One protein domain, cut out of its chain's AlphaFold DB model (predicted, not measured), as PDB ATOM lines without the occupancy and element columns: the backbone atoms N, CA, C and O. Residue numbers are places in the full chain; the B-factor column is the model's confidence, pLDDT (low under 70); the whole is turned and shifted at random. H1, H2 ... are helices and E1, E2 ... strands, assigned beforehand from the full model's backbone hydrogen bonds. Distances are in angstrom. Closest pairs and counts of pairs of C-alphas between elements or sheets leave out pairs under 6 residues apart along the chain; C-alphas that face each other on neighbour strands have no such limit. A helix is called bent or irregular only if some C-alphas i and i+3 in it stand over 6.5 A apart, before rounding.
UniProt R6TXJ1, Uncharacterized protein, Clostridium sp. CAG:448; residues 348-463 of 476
ATOM      1  N   TYR A 348       2.409 -10.372  30.153       97.25
ATOM      2  CA  TYR A 348       2.260  -8.989  29.711       97.25
ATOM      3  C   TYR A 348       1.545  -8.883  28.359       97.25
ATOM      4  O   TYR A 348       0.710  -7.990  28.190       97.25
ATOM      5  N   TYR A 349       1.844  -9.795  27.424       97.81
ATOM      6  CA  TYR A 349       1.302  -9.807  26.058       97.81
ATOM      7  C   TYR A 349       0.260 -10.908  25.791       97.81
ATOM      8  O   TYR A 349      -0.298 -10.948  24.694       97.81
ATOM      9  N   GLY A 350      -0.016 -11.789  26.759       97.50
ATOM     10  CA  GLY A 350      -1.017 -12.853  26.626       97.50
ATOM     11  C   GLY A 350      -0.678 -13.843  25.512       97.50
ATOM     12  O   GLY A 350       0.490 -14.088  25.218       97.50
ATOM     13  N   ASP A 351      -1.691 -14.385  24.835       98.19
ATOM     14  CA  ASP A 351      -1.535 -15.414  23.789       98.19
ATOM     15  C   ASP A 351      -0.670 -14.969  22.584       98.19
ATOM     16  O   ASP A 351      -0.202 -15.801  21.805       98.19
ATOM     17  N   GLY A 352      -0.404 -13.667  22.431       98.00
ATOM     18  CA  GLY A 352       0.495 -13.125  21.408       98.00
ATOM     19  C   GLY A 352       1.993 -13.227  21.732       98.00
ATOM     20  O   GLY A 352       2.821 -12.917  20.868       98.00
ATOM     21  N   TRP A 353       2.367 -13.643  22.946       98.56
ATOM     22  CA  TRP A 353       3.733 -13.508  23.466       98.56
ATOM     23  C   TRP A 353       4.811 -14.233  22.649       98.56
ATOM     24  O   TRP A 353       5.909 -13.700  22.480       98.56
ATOM     25  N   GLU A 354       4.516 -15.409  22.086       98.69
ATOM     26  CA  GLU A 354       5.493 -16.177  21.298       98.69
ATOM     27  C   GLU A 354       5.908 -15.435  20.020       98.69
ATOM     28  O   GLU A 354       7.048 -15.545  19.564       98.69
ATOM     29  N   TYR A 355       5.008 -14.636  19.435       98.75
ATOM     30  CA  TYR A 355       5.343 -13.801  18.282       98.75
ATOM     31  C   TYR A 355       6.266 -12.646  18.674       98.75
ATOM     32  O   TYR A 355       7.184 -12.328  17.917       98.75
ATOM     33  N   ILE A 356       6.069 -12.069  19.864       98.56
ATOM     34  CA  ILE A 356       6.960 -11.044  20.421       98.56
ATOM     35  C   ILE A 356       8.340 -11.643  20.716       98.56
ATOM     36  O   ILE A 356       9.353 -11.067  20.323       98.56
ATOM     37  N   ARG A 357       8.395 -12.844  21.311       98.44
ATOM     38  CA  ARG A 357       9.659 -13.554  21.554       98.44
ATOM     39  C   ARG A 357      10.423 -13.814  20.255       98.44
ATOM     40  O   ARG A 357      11.608 -13.515  20.165       98.44
ATOM     41  N   ARG A 358       9.728 -14.281  19.211       98.50
ATOM     42  CA  ARG A 358      10.320 -14.482  17.879       98.50
ATOM     43  C   ARG A 358      10.837 -13.192  17.249       98.50
ATOM     44  O   ARG A 358      11.824 -13.255  16.524       98.50
ATOM     45  N   TYR A 359      10.173 -12.057  17.484       98.00
ATOM     46  CA  TYR A 359      10.670 -10.756  17.039       98.00
ATOM     47  C   TYR A 359      11.984 -10.422  17.748       98.00
ATOM     48  O   TYR A 359      12.957 -10.149  17.059       98.00
ATOM     49  N   ILE A 360      12.034 -10.539  19.082       97.69
ATOM     50  CA  ILE A 360      13.244 -10.297  19.889       97.69
ATOM     51  C   ILE A 360      14.420 -11.156  19.404       97.69
ATOM     52  O   ILE A 360      15.506 -10.633  19.158       97.69
ATOM     53  N   ASP A 361      14.206 -12.463  19.220       97.62
ATOM     54  CA  ASP A 361      15.267 -13.382  18.786       97.62
ATOM     55  C   ASP A 361      15.764 -13.050  17.366       97.62
ATOM     56  O   ASP A 361      16.968 -13.061  17.089       97.62
ATOM     57  N   ALA A 362      14.838 -12.742  16.450       96.19
ATOM     58  CA  ALA A 362      15.162 -12.456  15.056       96.19
ATOM     59  C   ALA A 362      15.831 -11.087  14.876       96.19
ATOM     60  O   ALA A 362      16.796 -10.991  14.119       96.19
ATOM     61  N   THR A 363      15.367 -10.041  15.568       93.62
ATOM     62  CA  THR A 363      16.006  -8.720  15.507       93.62
ATOM     63  C   THR A 363      17.361  -8.725  16.180       93.62
ATOM     64  O   THR A 363      18.280  -8.139  15.618       93.62
ATOM     65  N   TYR A 364      17.527  -9.428  17.304       94.12
ATOM     66  CA  TYR A 364      18.849  -9.632  17.887       94.12
ATOM     67  C   TYR A 364      19.786 -10.314  16.892       94.12
ATOM     68  O   TYR A 364      20.837  -9.764  16.589       94.12
ATOM     69  N   THR A 365      19.382 -11.450  16.316       94.19
ATOM     70  CA  THR A 365      20.227 -12.197  15.370       94.19
ATOM     71  C   THR A 365      20.603 -11.362  14.143       94.19
ATOM     72  O   THR A 365      21.778 -11.284  13.790       94.19
ATOM     73  N   GLU A 366      19.621 -10.725  13.501       93.75
ATOM     74  CA  GLU A 366      19.848  -9.961  12.274       93.75
ATOM     75  C   GLU A 366      20.649  -8.684  12.552       93.75
ATOM     76  O   GLU A 366      21.699  -8.478  11.951       93.75
ATOM     77  N   ILE A 367      20.191  -7.835  13.484       90.88
ATOM     78  CA  ILE A 367      20.820  -6.534  13.758       90.88
ATOM     79  C   ILE A 367      22.212  -6.725  14.365       90.88
ATOM     80  O   ILE A 367      23.148  -6.057  13.926       90.88
ATOM     81  N   ALA A 368      22.394  -7.665  15.301       89.25
ATOM     82  CA  ALA A 368      23.726  -7.977  15.823       89.25
ATOM     83  C   ALA A 368      24.655  -8.539  14.734       89.25
ATOM     84  O   ALA A 368      25.869  -8.388  14.830       89.25
ATOM     85  N   GLY A 369      24.127  -9.159  13.678       91.00
ATOM     86  CA  GLY A 369      24.937  -9.631  12.556       91.00
ATOM     87  C   GLY A 369      25.526  -8.513  11.689       91.00
ATOM     88  O   GLY A 369      26.498  -8.753  10.973       91.00
ATOM     89  N   VAL A 370      24.953  -7.303  11.728       90.69
ATOM     90  CA  VAL A 370      25.234  -6.250  10.733       90.69
ATOM     91  C   VAL A 370      25.526  -4.865  11.313       90.69
ATOM     92  O   VAL A 370      25.995  -4.006  10.569       90.69
ATOM     93  N   ALA A 371      25.246  -4.608  12.594       92.81
ATOM     94  CA  ALA A 371      25.302  -3.269  13.181       92.81
ATOM     95  C   ALA A 371      26.098  -3.213  14.490       92.81
ATOM     96  O   ALA A 371      25.994  -4.096  15.335       92.81
ATOM     97  N   HIS A 372      26.816  -2.105  14.690       93.69
ATOM     98  CA  HIS A 372      27.449  -1.738  15.957       93.69
ATOM     99  C   HIS A 372      27.080  -0.295  16.292       93.69
ATOM    100  O   HIS A 372      27.340   0.604  15.487       93.69
ATOM    101  N   PHE A 373      26.475  -0.056  17.456       93.25
ATOM    102  CA  PHE A 373      26.075   1.293  17.843       93.25
ATOM    103  C   PHE A 373      25.958   1.494  19.353       93.25
ATOM    104  O   PHE A 373      25.639   0.570  20.101       93.25
ATOM    105  N   ASN A 374      26.201   2.734  19.777       92.44
ATOM    106  CA  ASN A 374      26.044   3.204  21.150       92.44
ATOM    107  C   ASN A 374      24.658   3.847  21.367       92.44
ATOM    108  O   ASN A 374      23.785   3.801  20.500       92.44
ATOM    109  N   HIS A 375      24.461   4.509  22.505       90.69
ATOM    110  CA  HIS A 375      23.198   5.162  22.871       90.69
ATOM    111  C   HIS A 375      22.828   6.398  22.023       90.69
ATOM    112  O   HIS A 375      21.862   7.080  22.347       90.69
ATOM    113  N   ALA A 376      23.555   6.729  20.952       91.19
ATOM    114  CA  ALA A 376      23.297   7.895  20.100       91.19
ATOM    115  C   ALA A 376      23.255   7.525  18.601       91.19
ATOM    116  O   ALA A 376      23.876   8.168  17.753       91.19
ATOM    117  N   ALA A 377      22.499   6.482  18.259       91.31
ATOM    118  CA  ALA A 377      22.452   5.901  16.920       91.31
ATOM    119  C   ALA A 377      21.294   6.434  16.063       91.31
ATOM    120  O   ALA A 377      20.163   6.613  16.524       91.31
ATOM    121  N   ASN A 378      21.546   6.619  14.765       90.50
ATOM    122  CA  ASN A 378      20.496   6.870  13.777       90.50
ATOM    123  C   ASN A 378      20.035   5.559  13.107       90.50
ATOM    124  O   ASN A 378      20.651   4.508  13.269       90.50
ATOM    125  N   ALA A 379      18.970   5.617  12.306       88.62
ATOM    126  CA  ALA A 379      18.381   4.434  11.670       88.62
ATOM    127  C   ALA A 379      19.325   3.716  10.691       88.62
ATOM    128  O   ALA A 379      19.252   2.501  10.542       88.62
ATOM    129  N   GLU A 380      20.209   4.462  10.025       89.44
ATOM    130  CA  GLU A 380      21.208   3.917   9.099       89.44
ATOM    131  C   GLU A 380      22.343   3.208   9.846       89.44
ATOM    132  O   GLU A 380      22.974   2.327   9.277       89.44
ATOM    133  N   THR A 381      22.557   3.548  11.119       92.06
ATOM    134  CA  THR A 381      23.510   2.869  12.009       92.06
ATOM    135  C   THR A 381      22.873   1.641  12.659       92.06
ATOM    136  O   THR A 381      23.507   0.595  12.726       92.06
ATOM    137  N   VAL A 382      21.613   1.747  13.105       91.75
ATOM    138  CA  VAL A 382      20.879   0.637  13.747       91.75
ATOM    139  C   VAL A 382      20.636  -0.513  12.775       91.75
ATOM    140  O   VAL A 382      20.724  -1.671  13.159       91.75
ATOM    141  N   TYR A 383      20.347  -0.218  11.509       92.06
ATOM    142  CA  TYR A 383      20.197  -1.239  10.482       92.06
ATOM    143  C   TYR A 383      20.877  -0.748   9.200       92.06
ATOM    144  O   TYR A 383      20.249  -0.023   8.430       92.06
ATOM    145  N   PRO A 384      22.159  -1.072   8.957       89.88
ATOM    146  CA  PRO A 384      22.929  -0.566   7.816       89.88
ATOM    147  C   PRO A 384      22.735  -1.359   6.513       89.88
ATOM    148  O   PRO A 384      23.314  -1.000   5.494       89.88
ATOM    149  N   VAL A 385      21.892  -2.398   6.502       85.44
ATOM    150  CA  VAL A 385      21.691  -3.287   5.340       85.44
ATOM    151  C   VAL A 385      21.122  -2.543   4.132       85.44
ATOM    152  O   VAL A 385      20.070  -1.911   4.234       85.44
ATOM    153  N   GLU A 386      21.771  -2.646   2.969       83.56
ATOM    154  CA  GLU A 386      21.282  -2.022   1.736       83.56
ATOM    155  C   GLU A 386      19.830  -2.417   1.413       83.56
ATOM    156  O   GLU A 386      19.334  -3.496   1.756       83.56
ATOM    157  N   LYS A 387      19.113  -1.509   0.745       80.06
ATOM    158  CA  LYS A 387      17.724  -1.756   0.358       80.06
ATOM    159  C   LYS A 387      17.679  -2.847  -0.714       80.06
ATOM    160  O   LYS A 387      18.119  -2.624  -1.839       80.06
ATOM    161  N   SER A 388      17.088  -3.982  -0.365       81.88
ATOM    162  CA  SER A 388      16.875  -5.139  -1.231       81.88
ATOM    163  C   SER A 388      15.512  -5.768  -0.934       81.88
ATOM    164  O   SER A 388      14.854  -5.410   0.049       81.88
ATOM    165  N   ASP A 389      15.082  -6.706  -1.779       81.19
ATOM    166  CA  ASP A 389      13.861  -7.478  -1.530       81.19
ATOM    167  C   ASP A 389      13.978  -8.295  -0.233       81.19
ATOM    168  O   ASP A 389      13.017  -8.363   0.529       81.19
ATOM    169  N   ASP A 390      15.167  -8.820   0.075       85.00
ATOM    170  CA  ASP A 390      15.426  -9.596   1.293       85.00
ATOM    171  C   ASP A 390      15.371  -8.729   2.556       85.00
ATOM    172  O   ASP A 390      14.687  -9.078   3.522       85.00
ATOM    173  N   SER A 391      16.025  -7.558   2.552       84.56
ATOM    174  CA  SER A 391      16.000  -6.664   3.715       84.56
ATOM    175  C   SER A 391      14.601  -6.093   3.959       84.56
ATOM    176  O   SER A 391      14.196  -5.904   5.107       84.56
ATOM    177  N   PHE A 392      13.816  -5.891   2.897       86.81
ATOM    178  CA  PHE A 392      12.406  -5.530   3.011       86.81
ATOM    179  C   PHE A 392      11.526  -6.694   3.489       86.81
ATOM    180  O   PHE A 392      10.628  -6.480   4.311       86.81
ATOM    181  N   ALA A 393      11.775  -7.915   3.013       90.75
ATOM    182  CA  ALA A 393      11.067  -9.114   3.452       90.75
ATOM    183  C   ALA A 393      11.291  -9.373   4.946       90.75
ATOM    184  O   ALA A 393      10.322  -9.651   5.653       90.75
ATOM    185  N   PHE A 394      12.519  -9.190   5.443       93.94
ATOM    186  CA  PHE A 394      12.826  -9.265   6.871       93.94
ATOM    187  C   PHE A 394      12.013  -8.247   7.680       93.94
ATOM    188  O   PHE A 394      11.256  -8.634   8.568       93.94
ATOM    189  N   LEU A 395      12.092  -6.954   7.338       93.38
ATOM    190  CA  LEU A 395      11.369  -5.905   8.071       93.38
ATOM    191  C   LEU A 395       9.848  -6.118   8.030       93.38
ATOM    192  O   LEU A 395       9.160  -5.892   9.025       93.38
ATOM    193  N   SER A 396       9.322  -6.585   6.895       93.50
ATOM    194  CA  SER A 396       7.898  -6.908   6.747       93.50
ATOM    195  C   SER A 396       7.504  -8.124   7.585       93.50
ATOM    196  O   SER A 396       6.447  -8.116   8.212       93.50
ATOM    197  N   ALA A 397       8.354  -9.152   7.649       96.56
ATOM    198  CA  ALA A 397       8.137 -10.310   8.509       96.56
ATOM    199  C   ALA A 397       8.155  -9.922   9.992       96.56
ATOM    200  O   ALA A 397       7.308 -10.393  10.745       96.56
ATOM    201  N   MET A 398       9.073  -9.037  10.394       95.88
ATOM    202  CA  MET A 398       9.175  -8.532  11.764       95.88
ATOM    203  C   MET A 398       7.929  -7.753  12.181       95.88
ATOM    204  O   MET A 398       7.342  -8.045  13.218       95.88
ATOM    205  N   TYR A 399       7.468  -6.815  11.353       96.06
ATOM    206  CA  TYR A 399       6.222  -6.107  11.638       96.06
ATOM    207  C   TYR A 399       4.999  -7.045  11.607       96.06
ATOM    208  O   TYR A 399       4.131  -6.964  12.474       96.06
ATOM    209  N   GLY A 400       4.972  -8.015  10.689       97.75
ATOM    210  CA  GLY A 400       3.918  -9.030  10.622       97.75
ATOM    211  C   GLY A 400       3.841  -9.954  11.849       97.75
ATOM    212  O   GLY A 400       2.802 -10.575  12.072       97.75
ATOM    213  N   LEU A 401       4.897 -10.058  12.668       98.62
ATOM    214  CA  LEU A 401       4.823 -10.742  13.966       98.62
ATOM    215  C   LEU A 401       3.955  -9.961  14.959       98.62
ATOM    216  O   LEU A 401       3.157 -10.582  15.658       98.62
ATOM    217  N   PHE A 402       4.027  -8.627  14.969       98.12
ATOM    218  CA  PHE A 402       3.157  -7.802  15.811       98.12
ATOM    219  C   PHE A 402       1.692  -7.885  15.383       98.12
ATOM    220  O   PHE A 402       0.820  -7.950  16.242       98.12
ATOM    221  N   GLU A 403       1.404  -7.966  14.082       97.94
ATOM    222  CA  GLU A 403       0.023  -8.140  13.602       97.94
ATOM    223  C   GLU A 403      -0.571  -9.490  14.037       97.94
ATOM    224  O   GLU A 403      -1.746  -9.576  14.407       97.94
ATOM    225  N   LYS A 404       0.249 -10.549  14.047       98.69
ATOM    226  CA  LYS A 404      -0.148 -11.864  14.573       98.69
ATOM    227  C   LYS A 404      -0.335 -11.839  16.085       98.69
ATOM    228  O   LYS A 404      -1.315 -12.397  16.564       98.69
ATOM    229  N   ALA A 405       0.570 -11.178  16.807       98.62
ATOM    230  CA  ALA A 405       0.464 -11.004  18.249       98.62
ATOM    231  C   ALA A 405      -0.825 -10.256  18.619       98.62
ATOM    232  O   ALA A 405      -1.583 -10.723  19.460       98.62
ATOM    233  N   GLU A 406      -1.114  -9.138  17.948       98.19
ATOM    234  CA  GLU A 406      -2.313  -8.333  18.203       98.19
ATOM    235  C   GLU A 406      -3.589  -9.127  17.901       98.19
ATOM    236  O   GLU A 406      -4.545  -9.063  18.665       98.19
ATOM    237  N   SER A 407      -3.591  -9.930  16.830       98.44
ATOM    238  CA  SER A 407      -4.725 -10.801  16.488       98.44
ATOM    239  C   SER A 407      -4.962 -11.922  17.508       98.44
ATOM    240  O   SER A 407      -6.067 -12.458  17.569       98.44
ATOM    241  N   ALA A 408      -3.929 -12.306  18.262       98.44
ATOM    242  CA  ALA A 408      -4.010 -13.306  19.321       98.44
ATOM    243  C   ALA A 408      -4.393 -12.703  20.683       98.44
ATOM    244  O   ALA A 408      -4.781 -13.451  21.574       98.44
ATOM    245  N   ALA A 409      -4.308 -11.380  20.857       97.88
ATOM    246  CA  ALA A 409      -4.659 -10.724  22.111       97.88
ATOM    247  C   ALA A 409      -6.122 -10.995  22.491       97.88
ATOM    248  O   ALA A 409      -7.043 -10.857  21.682       97.88
ATOM    249  N   THR A 410      -6.336 -11.348  23.754       97.50
ATOM    250  CA  THR A 410      -7.653 -11.696  24.302       97.50
ATOM    251  C   THR A 410      -8.275 -10.551  25.095       97.50
ATOM    252  O   THR A 410      -9.490 -10.534  25.311       97.50
ATOM    253  N   THR A 411      -7.463  -9.563  25.487       97.50
ATOM    254  CA  THR A 411      -7.894  -8.369  26.222       97.50
ATOM    255  C   THR A 411      -7.499  -7.067  25.508       97.50
ATOM    256  O   THR A 411      -6.518  -7.032  24.755       97.50
ATOM    257  N   PRO A 412      -8.239  -5.960  25.726       97.00
ATOM    258  CA  PRO A 412      -7.846  -4.639  25.233       97.00
ATOM    259  C   PRO A 412      -6.460  -4.193  25.717       97.00
ATOM    260  O   PRO A 412      -5.735  -3.545  24.961       97.00
ATOM    261  N   GLU A 413      -6.096  -4.548  26.951       96.06
ATOM    262  CA  GLU A 413      -4.817  -4.220  27.580       96.06
ATOM    263  C   GLU A 413      -3.647  -4.928  26.880       96.06
ATOM    264  O   GLU A 413      -2.670  -4.273  26.512       96.06
ATOM    265  N   GLU A 414      -3.764  -6.235  26.615       97.06
ATOM    266  CA  GLU A 414      -2.785  -6.993  25.817       97.06
ATOM    267  C   GLU A 414      -2.608  -6.363  24.431       97.06
ATOM    268  O   GLU A 414      -1.487  -6.073  24.006       97.06
ATOM    269  N   ALA A 415      -3.718  -6.072  23.744       97.31
ATOM    270  CA  ALA A 415      -3.679  -5.488  22.408       97.31
ATOM    271  C   ALA A 415      -3.008  -4.099  22.407       97.31
ATOM    272  O   ALA A 415      -2.207  -3.804  21.519       97.31
ATOM    273  N   ALA A 416      -3.279  -3.257  23.411       95.56
ATOM    274  CA  ALA A 416      -2.652  -1.941  23.555       95.56
ATOM    275  C   ALA A 416      -1.133  -2.036  23.785       95.56
ATOM    276  O   ALA A 416      -0.364  -1.305  23.154       95.56
ATOM    277  N   ARG A 417      -0.678  -2.978  24.622       95.31
ATOM    278  CA  ARG A 417       0.755  -3.228  24.874       95.31
ATOM    279  C   ARG A 417       1.482  -3.694  23.614       95.31
ATOM    280  O   ARG A 417       2.583  -3.216  23.318       95.31
ATOM    281  N   ILE A 418       0.859  -4.589  22.843       97.00
ATOM    282  CA  ILE A 418       1.395  -5.070  21.559       97.00
ATOM    283  C   ILE A 418       1.473  -3.921  20.550       97.00
ATOM    284  O   ILE A 418       2.519  -3.719  19.930       97.00
ATOM    285  N   ARG A 419       0.409  -3.117  20.429       96.31
ATOM    286  CA  ARG A 419       0.374  -1.936  19.556       96.31
ATOM    287  C   ARG A 419       1.466  -0.928  19.901       96.31
ATOM    288  O   ARG A 419       2.194  -0.517  18.993       96.31
ATOM    289  N   LYS A 420       1.652  -0.597  21.186       94.81
ATOM    290  CA  LYS A 420       2.761   0.258  21.650       94.81
ATOM    291  C   LYS A 420       4.111  -0.308  21.209       94.81
ATOM    292  O   LYS A 420       4.910   0.408  20.613       94.81
ATOM    293  N   SER A 421       4.341  -1.596  21.451       95.00
ATOM    294  CA  SER A 421       5.618  -2.255  21.144       95.00
ATOM    295  C   SER A 421       5.882  -2.381  19.635       95.00
ATOM    296  O   SER A 421       7.028  -2.484  19.207       95.00
ATOM    297  N   SER A 422       4.834  -2.334  18.805       95.81
ATOM    298  CA  SER A 422       4.963  -2.395  17.343       95.81
ATOM    299  C   SER A 422       5.494  -1.101  16.710       95.81
ATOM    300  O   SER A 422       5.912  -1.117  15.547       95.81
ATOM    301  N   VAL A 423       5.488   0.020  17.452       94.69
ATOM    302  CA  VAL A 423       5.865   1.352  16.949       94.69
ATOM    303  C   VAL A 423       7.265   1.337  16.342       94.69
ATOM    304  O   VAL A 423       7.451   1.872  15.250       94.69
ATOM    305  N   GLN A 424       8.235   0.699  16.995       92.31
ATOM    306  CA  GLN A 424       9.635   0.697  16.568       92.31
ATOM    307  C   GLN A 424       9.859  -0.159  15.319       92.31
ATOM    308  O   GLN A 424      10.548   0.265  14.386       92.31
ATOM    309  N   ALA A 425       9.214  -1.327  15.252       94.38
ATOM    310  CA  ALA A 425       9.233  -2.179  14.066       94.38
ATOM    311  C   ALA A 425       8.620  -1.459  12.853       94.38
ATOM    312  O   ALA A 425       9.221  -1.429  11.775       94.38
ATOM    313  N   LEU A 426       7.461  -0.813  13.037       94.19
ATOM    314  CA  LEU A 426       6.797  -0.052  11.978       94.19
ATOM    315  C   LEU A 426       7.591   1.195  11.574       94.19
ATOM    316  O   LEU A 426       7.685   1.507  10.385       94.19
ATOM    317  N   TYR A 427       8.176   1.904  12.541       93.00
ATOM    318  CA  TYR A 427       9.006   3.077  12.288       93.00
ATOM    319  C   TYR A 427      10.219   2.716  11.430       93.00
ATOM    320  O   TYR A 427      10.447   3.365  10.407       93.00
ATOM    321  N   LEU A 428      10.956   1.656  11.783       91.25
ATOM    322  CA  LEU A 428      12.100   1.202  10.991       91.25
ATOM    323  C   LEU A 428      11.667   0.723   9.596       91.25
ATOM    324  O   LEU A 428      12.297   1.094   8.604       91.25
ATOM    325  N   TRP A 429      10.568  -0.030   9.492       91.38
ATOM    326  CA  TRP A 429      10.014  -0.459   8.203       91.38
ATOM    327  C   TRP A 429       9.687   0.740   7.296       91.38
ATOM    328  O   TRP A 429      10.162   0.810   6.158       91.38
ATOM    329  N   LEU A 430       8.968   1.741   7.818       89.56
ATOM    330  CA  LEU A 430       8.653   2.977   7.093       89.56
ATOM    331  C   LEU A 430       9.924   3.746   6.714       89.56
ATOM    332  O   LEU A 430      10.035   4.204   5.573       89.56
ATOM    333  N   TYR A 431      10.890   3.853   7.636       86.81
ATOM    334  CA  TYR A 431      12.174   4.522   7.408       86.81
ATOM    335  C   TYR A 431      12.884   3.962   6.172       86.81
ATOM    336  O   TYR A 431      13.338   4.722   5.313       86.81
ATOM    337  N   ARG A 432      12.930   2.630   6.028       83.25
ATOM    338  CA  ARG A 432      13.604   1.966   4.895       83.25
ATOM    339  C   ARG A 432      12.779   1.975   3.600       83.25
ATOM    340  O   ARG A 432      13.347   1.902   2.506       83.25
ATOM    341  N   MET A 433      11.457   2.133   3.681       77.06
ATOM    342  CA  MET A 433      10.609   2.301   2.494       77.06
ATOM    343  C   MET A 433      10.705   3.691   1.843       77.06
ATOM    344  O   MET A 433      10.453   3.792   0.643       77.06
ATOM    345  N   ASP A 434      11.115   4.737   2.569       68.69
ATOM    346  CA  ASP A 434      11.209   6.129   2.079       68.69
ATOM    347  C   ASP A 434       9.863   6.661   1.508       68.69
ATOM    348  O   ASP A 434       8.785   6.407   2.054       68.69
ATOM    349  N   ARG A 435       9.880   7.432   0.408       62.62
ATOM    350  CA  ARG A 435       8.698   8.064  -0.206       62.62
ATOM    351  C   ARG A 435       7.670   7.075  -0.751       62.62
ATOM    352  O   ARG A 435       6.513   7.467  -0.880       62.62
ATOM    353  N   SER A 436       8.060   5.833  -1.048       69.94
ATOM    354  CA  SER A 436       7.133   4.793  -1.518       69.94
ATOM    355  C   SER A 436       6.336   4.137  -0.391       69.94
ATOM    356  O   SER A 436       5.495   3.289  -0.671       69.94
ATOM    357  N   ALA A 437       6.594   4.503   0.870       74.62
ATOM    358  CA  ALA A 437       5.820   4.017   2.003       74.62
ATOM    359  C   ALA A 437       4.319   4.362   1.848       74.62
ATOM    360  O   ALA A 437       4.001   5.549   1.658       74.62
ATOM    361  N   PRO A 438       3.415   3.368   1.968       85.00
ATOM    362  CA  PRO A 438       1.971   3.568   1.869       85.00
ATOM    363  C   PRO A 438       1.460   4.625   2.857       85.00
ATOM    364  O   PRO A 438       1.945   4.737   3.986       85.00
ATOM    365  N   LYS A 439       0.502   5.450   2.416       86.88
ATOM    366  CA  LYS A 439      -0.012   6.577   3.213       86.88
ATOM    367  C   LYS A 439      -0.738   6.096   4.473       86.88
ATOM    368  O   LYS A 439      -0.507   6.640   5.547       86.88
ATOM    369  N   ASP A 440      -1.546   5.058   4.329       90.56
ATOM    370  CA  ASP A 440      -2.258   4.362   5.399       90.56
ATOM    371  C   ASP A 440      -1.305   3.839   6.484       90.56
ATOM    372  O   ASP A 440      -1.589   3.975   7.669       90.56
ATOM    373  N   MET A 441      -0.122   3.346   6.110       90.75
ATOM    374  CA  MET A 441       0.873   2.880   7.083       90.75
ATOM    375  C   MET A 441       1.515   4.027   7.874       90.75
ATOM    376  O   MET A 441       1.791   3.881   9.065       90.75
ATOM    377  N   LYS A 442       1.706   5.200   7.253       88.81
ATOM    378  CA  LYS A 442       2.153   6.414   7.965       88.81
ATOM    379  C   LYS A 442       1.082   6.919   8.931       88.81
ATOM    380  O   LYS A 442       1.407   7.308  10.050       88.81
ATOM    381  N   GLU A 443      -0.180   6.892   8.505       90.75
ATOM    382  CA  GLU A 443      -1.330   7.234   9.348       90.75
ATOM    383  C   GLU A 443      -1.461   6.247  10.523       90.75
ATOM    384  O   GLU A 443      -1.671   6.683  11.655       90.75
ATOM    385  N   LYS A 444      -1.230   4.945  10.288       92.88
ATOM    386  CA  LYS A 444      -1.188   3.910  11.335       92.88
ATOM    387  C   LYS A 444      -0.096   4.193  12.366       92.88
ATOM    388  O   LYS A 444      -0.393   4.217  13.555       92.88
ATOM    389  N   LEU A 445       1.136   4.483  11.937       92.88
ATOM    390  CA  LEU A 445       2.223   4.834  12.861       92.88
ATOM    391  C   LEU A 445       1.879   6.065  13.713       92.88
ATOM    392  O   LEU A 445       2.089   6.057  14.925       92.88
ATOM    393  N   ALA A 446       1.328   7.115  13.098       91.25
ATOM    394  CA  ALA A 446       0.923   8.319  13.820       91.25
ATOM    395  C   ALA A 446      -0.184   8.036  14.852       91.25
ATOM    396  O   ALA A 446      -0.154   8.586  15.955       91.25
ATOM    397  N   ALA A 447      -1.139   7.162  14.519       93.00
ATOM    398  CA  ALA A 447      -2.183   6.731  15.442       93.00
ATOM    399  C   ALA A 447      -1.608   5.948  16.632       93.00
ATOM    400  O   ALA A 447      -1.949   6.268  17.768       93.00
ATOM    401  N   LEU A 448      -0.692   5.005  16.384       94.25
ATOM    402  CA  LEU A 448      -0.043   4.205  17.430       94.25
ATOM    403  C   LEU A 448       0.774   5.068  18.400       94.25
ATOM    404  O   LEU A 448       0.659   4.916  19.610       94.25
ATOM    405  N   ILE A 449       1.551   6.023  17.884       92.81
ATOM    406  CA  ILE A 449       2.323   6.967  18.711       92.81
ATOM    407  C   ILE A 449       1.408   7.793  19.614       92.81
ATOM    408  O   ILE A 449       1.715   8.010  20.786       92.81
ATOM    409  N   LYS A 450       0.272   8.246  19.072       92.06
ATOM    410  CA  LYS A 450      -0.720   9.005  19.831       92.06
ATOM    411  C   LYS A 450      -1.403   8.142  20.894       92.06
ATOM    412  O   LYS A 450      -1.599   8.624  22.004       92.06
ATOM    413  N   GLU A 451      -1.772   6.911  20.548       92.94
ATOM    414  CA  GLU A 451      -2.379   5.939  21.464       92.94
ATOM    415  C   GLU A 451      -1.439   5.601  22.628       92.94
ATOM    416  O   GLU A 451      -1.863   5.600  23.776       92.94
ATOM    417  N   ALA A 452      -0.153   5.392  22.340       90.81
ATOM    418  CA  ALA A 452       0.869   5.071  23.332       90.81
ATOM    419  C   ALA A 452       1.366   6.284  24.141       90.81
ATOM    420  O   ALA A 452       2.254   6.133  24.976       90.81
ATOM    421  N   HIS A 453       0.835   7.486  23.887       90.06
ATOM    422  CA  HIS A 453       1.265   8.730  24.534       90.06
ATOM    423  C   HIS A 453       2.776   9.020  24.404       90.06
ATOM    424  O   HIS A 453       3.375   9.648  25.277       90.06
ATOM    425  N   ILE A 454       3.395   8.612  23.289       90.75
ATOM    426  CA  ILE A 454       4.824   8.838  23.043       90.75
ATOM    427  C   ILE A 454       5.058  10.324  22.744       90.75
ATOM    428  O   ILE A 454       4.699  10.830  21.678       90.75
ATOM    429  N   ALA A 455       5.665  11.028  23.701       87.94
ATOM    430  CA  ALA A 455       5.872  12.471  23.634       87.94
ATOM    431  C   ALA A 455       7.185  12.853  22.939       87.94
ATOM    432  O   ALA A 455       7.233  13.855  22.219       87.94
ATOM    433  N   MET A 456       8.242  12.055  23.119       90.25
ATOM    434  CA  MET A 456       9.586  12.370  22.634       90.25
ATOM    435  C   MET A 456      10.063  11.357  21.593       90.25
ATOM    436  O   MET A 456       9.814  10.158  21.681       90.25
ATOM    437  N   SER A 457      10.779  11.861  20.590       87.06
ATOM    438  CA  SER A 457      11.447  11.052  19.558       87.06
ATOM    439  C   SER A 457      12.928  10.813  19.858       87.06
ATOM    440  O   SER A 457      13.539   9.928  19.274       87.06
ATOM    441  N   SER A 458      13.519  11.640  20.716       88.06
ATOM    442  CA  SER A 458      14.905  11.588  21.201       88.06
ATOM    443  C   SER A 458      15.011  12.498  22.423       88.06
ATOM    444  O   SER A 458      14.066  13.242  22.726       88.06
ATOM    445  N   GLU A 459      16.160  12.488  23.093       84.12
ATOM    446  CA  GLU A 459      16.396  13.376  24.226       84.12
ATOM    447  C   GLU A 459      16.215  14.847  23.818       84.12
ATOM    448  O   GLU A 459      16.814  15.342  22.860       84.12
ATOM    449  N   GLY A 460      15.304  15.546  24.499       83.44
ATOM    450  CA  GLY A 460      15.021  16.955  24.224       83.44
ATOM    451  C   GLY A 460      14.286  17.251  22.907       83.44
ATOM    452  O   GLY A 460      14.104  18.429  22.585       83.44
ATOM    453  N   ARG A 461      13.818  16.248  22.141       85.81
ATOM    454  CA  ARG A 461      13.018  16.473  20.916       85.81
ATOM    455  C   ARG A 461      11.643  15.805  20.961       85.81
ATOM    456  O   ARG A 461      11.521  14.584  20.866       85.81
ATOM    457  N   VAL A 462      10.604  16.637  20.967       88.25
ATOM    458  CA  VAL A 462       9.196  16.222  20.859       88.25
ATOM    459  C   VAL A 462       8.940  15.504  19.529       88.25
ATOM    460  O   VAL A 462       9.520  15.865  18.499       88.25
ATOM    461  N   VAL A 463       8.059  14.502  19.533       83.88
ATOM    462  CA  VAL A 463       7.583  13.868  18.298       83.88
ATOM    463  C   VAL A 463       6.868  14.913  17.426       83.88
ATOM    464  O   VAL A 463       5.927  15.563  17.881       83.88
TER     465      VAL A 463
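This is residues 348 to 463 of the 476 residues of an uncharacterized protein of Clostridium sp. CAG:448 (UniProt R6TXJ1). Three long helices, H1, H3 and H4, make an up-and-down bundle, each running against the one before it; H1 and H3 lie side by side, and H4 lies along H3 but meets H1 only through H1's first residues. H5 folds back on H4 at a slant and lies away from H1 and H3, the short H2 sits at one end of the bundle near H1 and H4, and beyond H5 the last residues make a small hook with the strand E1. The printed part has 116 residues, with five named helices and one named strand in the order H1, H2, H3, H4, H5, E1; E1 pairs with no named strand, and the class is mostly helix. The whole is compact, with a radius of gyration of the C-alphas of 14.4 A, and rounded, spanning 38 by 31 by 29 A.

Start with H1, residues 348 to 370, and look next at H3, residues 389 to 408: they touch, their closest C-alphas, of Gly 352 and Ala 405, being 3.8 A apart, and they run opposite ways at a shallow tilt of 15 degrees. Between them in the chain comes H2, residues 379 to 382, which is close to but not clearly touching H1; their closest C-alphas, of Ile 367 and Val 382, are 7.2 A apart. Go on to H4, residues 412 to 436, the hub, which touches three helices. It forms a helical hairpin with H3, opposite ways at a shallow tilt of 18 degrees, with the closest C-alphas, of Glu 406 and Ala 415, 5.3 A apart. H1 touches H4 with residues 348 to 350 alone, the closest C-alphas being those of Tyr 349 and Glu 414 at 5.0 A; the two run the same way at a shallow tilt of 31 degrees. H2 is close to but not clearly touching H4, with the closest C-alphas, of Ala 379 and Leu 428, 7.1 A apart. H5, residues 439 to 451, forms a second helical hairpin with H4, which touches it with residues 419 to 430 alone; the closest C-alphas, of Lys 420 and Leu 448, are 6.4 A apart, and the two run opposite ways at a steep tilt of 39 degrees. H5 is apart from H1, H2 and H3. E1, residues 456 to 458, is apart from the five helices, and pairs antiparallel with residues 461 to 462. Every O i to N i+4 pair is within hydrogen-bond range in H5, but 14 of 19 are in H1, 15 of 16 in H3 and 16 of 21 in H4, while H2 is too short for such a pair.

Find C-alpha 348 at (2.260, -8.989, 29.711); from there H1 runs 29.9 A to C-alpha 370. It is irregular, with C-alphas 348 and 351 9.5 A apart, and has a kink of 62 degrees near residue 355. H2 is 5.0 A long. H3 runs 28.1 A from C-alpha 389 at (13.861, -7.478, -1.530). H4, the longest helix with 25 residues, measures 32.1 A; it is irregular, with C-alphas 432 and 435 9.3 A apart, and has a kink of 55 degrees near residue 430. H5 is 18.4 A long, and E1, 5.6 A long, ends at C-alpha 458, (14.905, 11.588, 21.201).

The two C-alphas farthest apart, those of Glu 386 and Thr 411, are 38.6 A apart. The printed part has no cut, and no link is long: those from H3 to H4, H4 to H5 and H5 to E1 are tight, and the other two are short. The mean pLDDT of the printed part is 91.7; look for low confidence at residues 434 to 436, which are under 70.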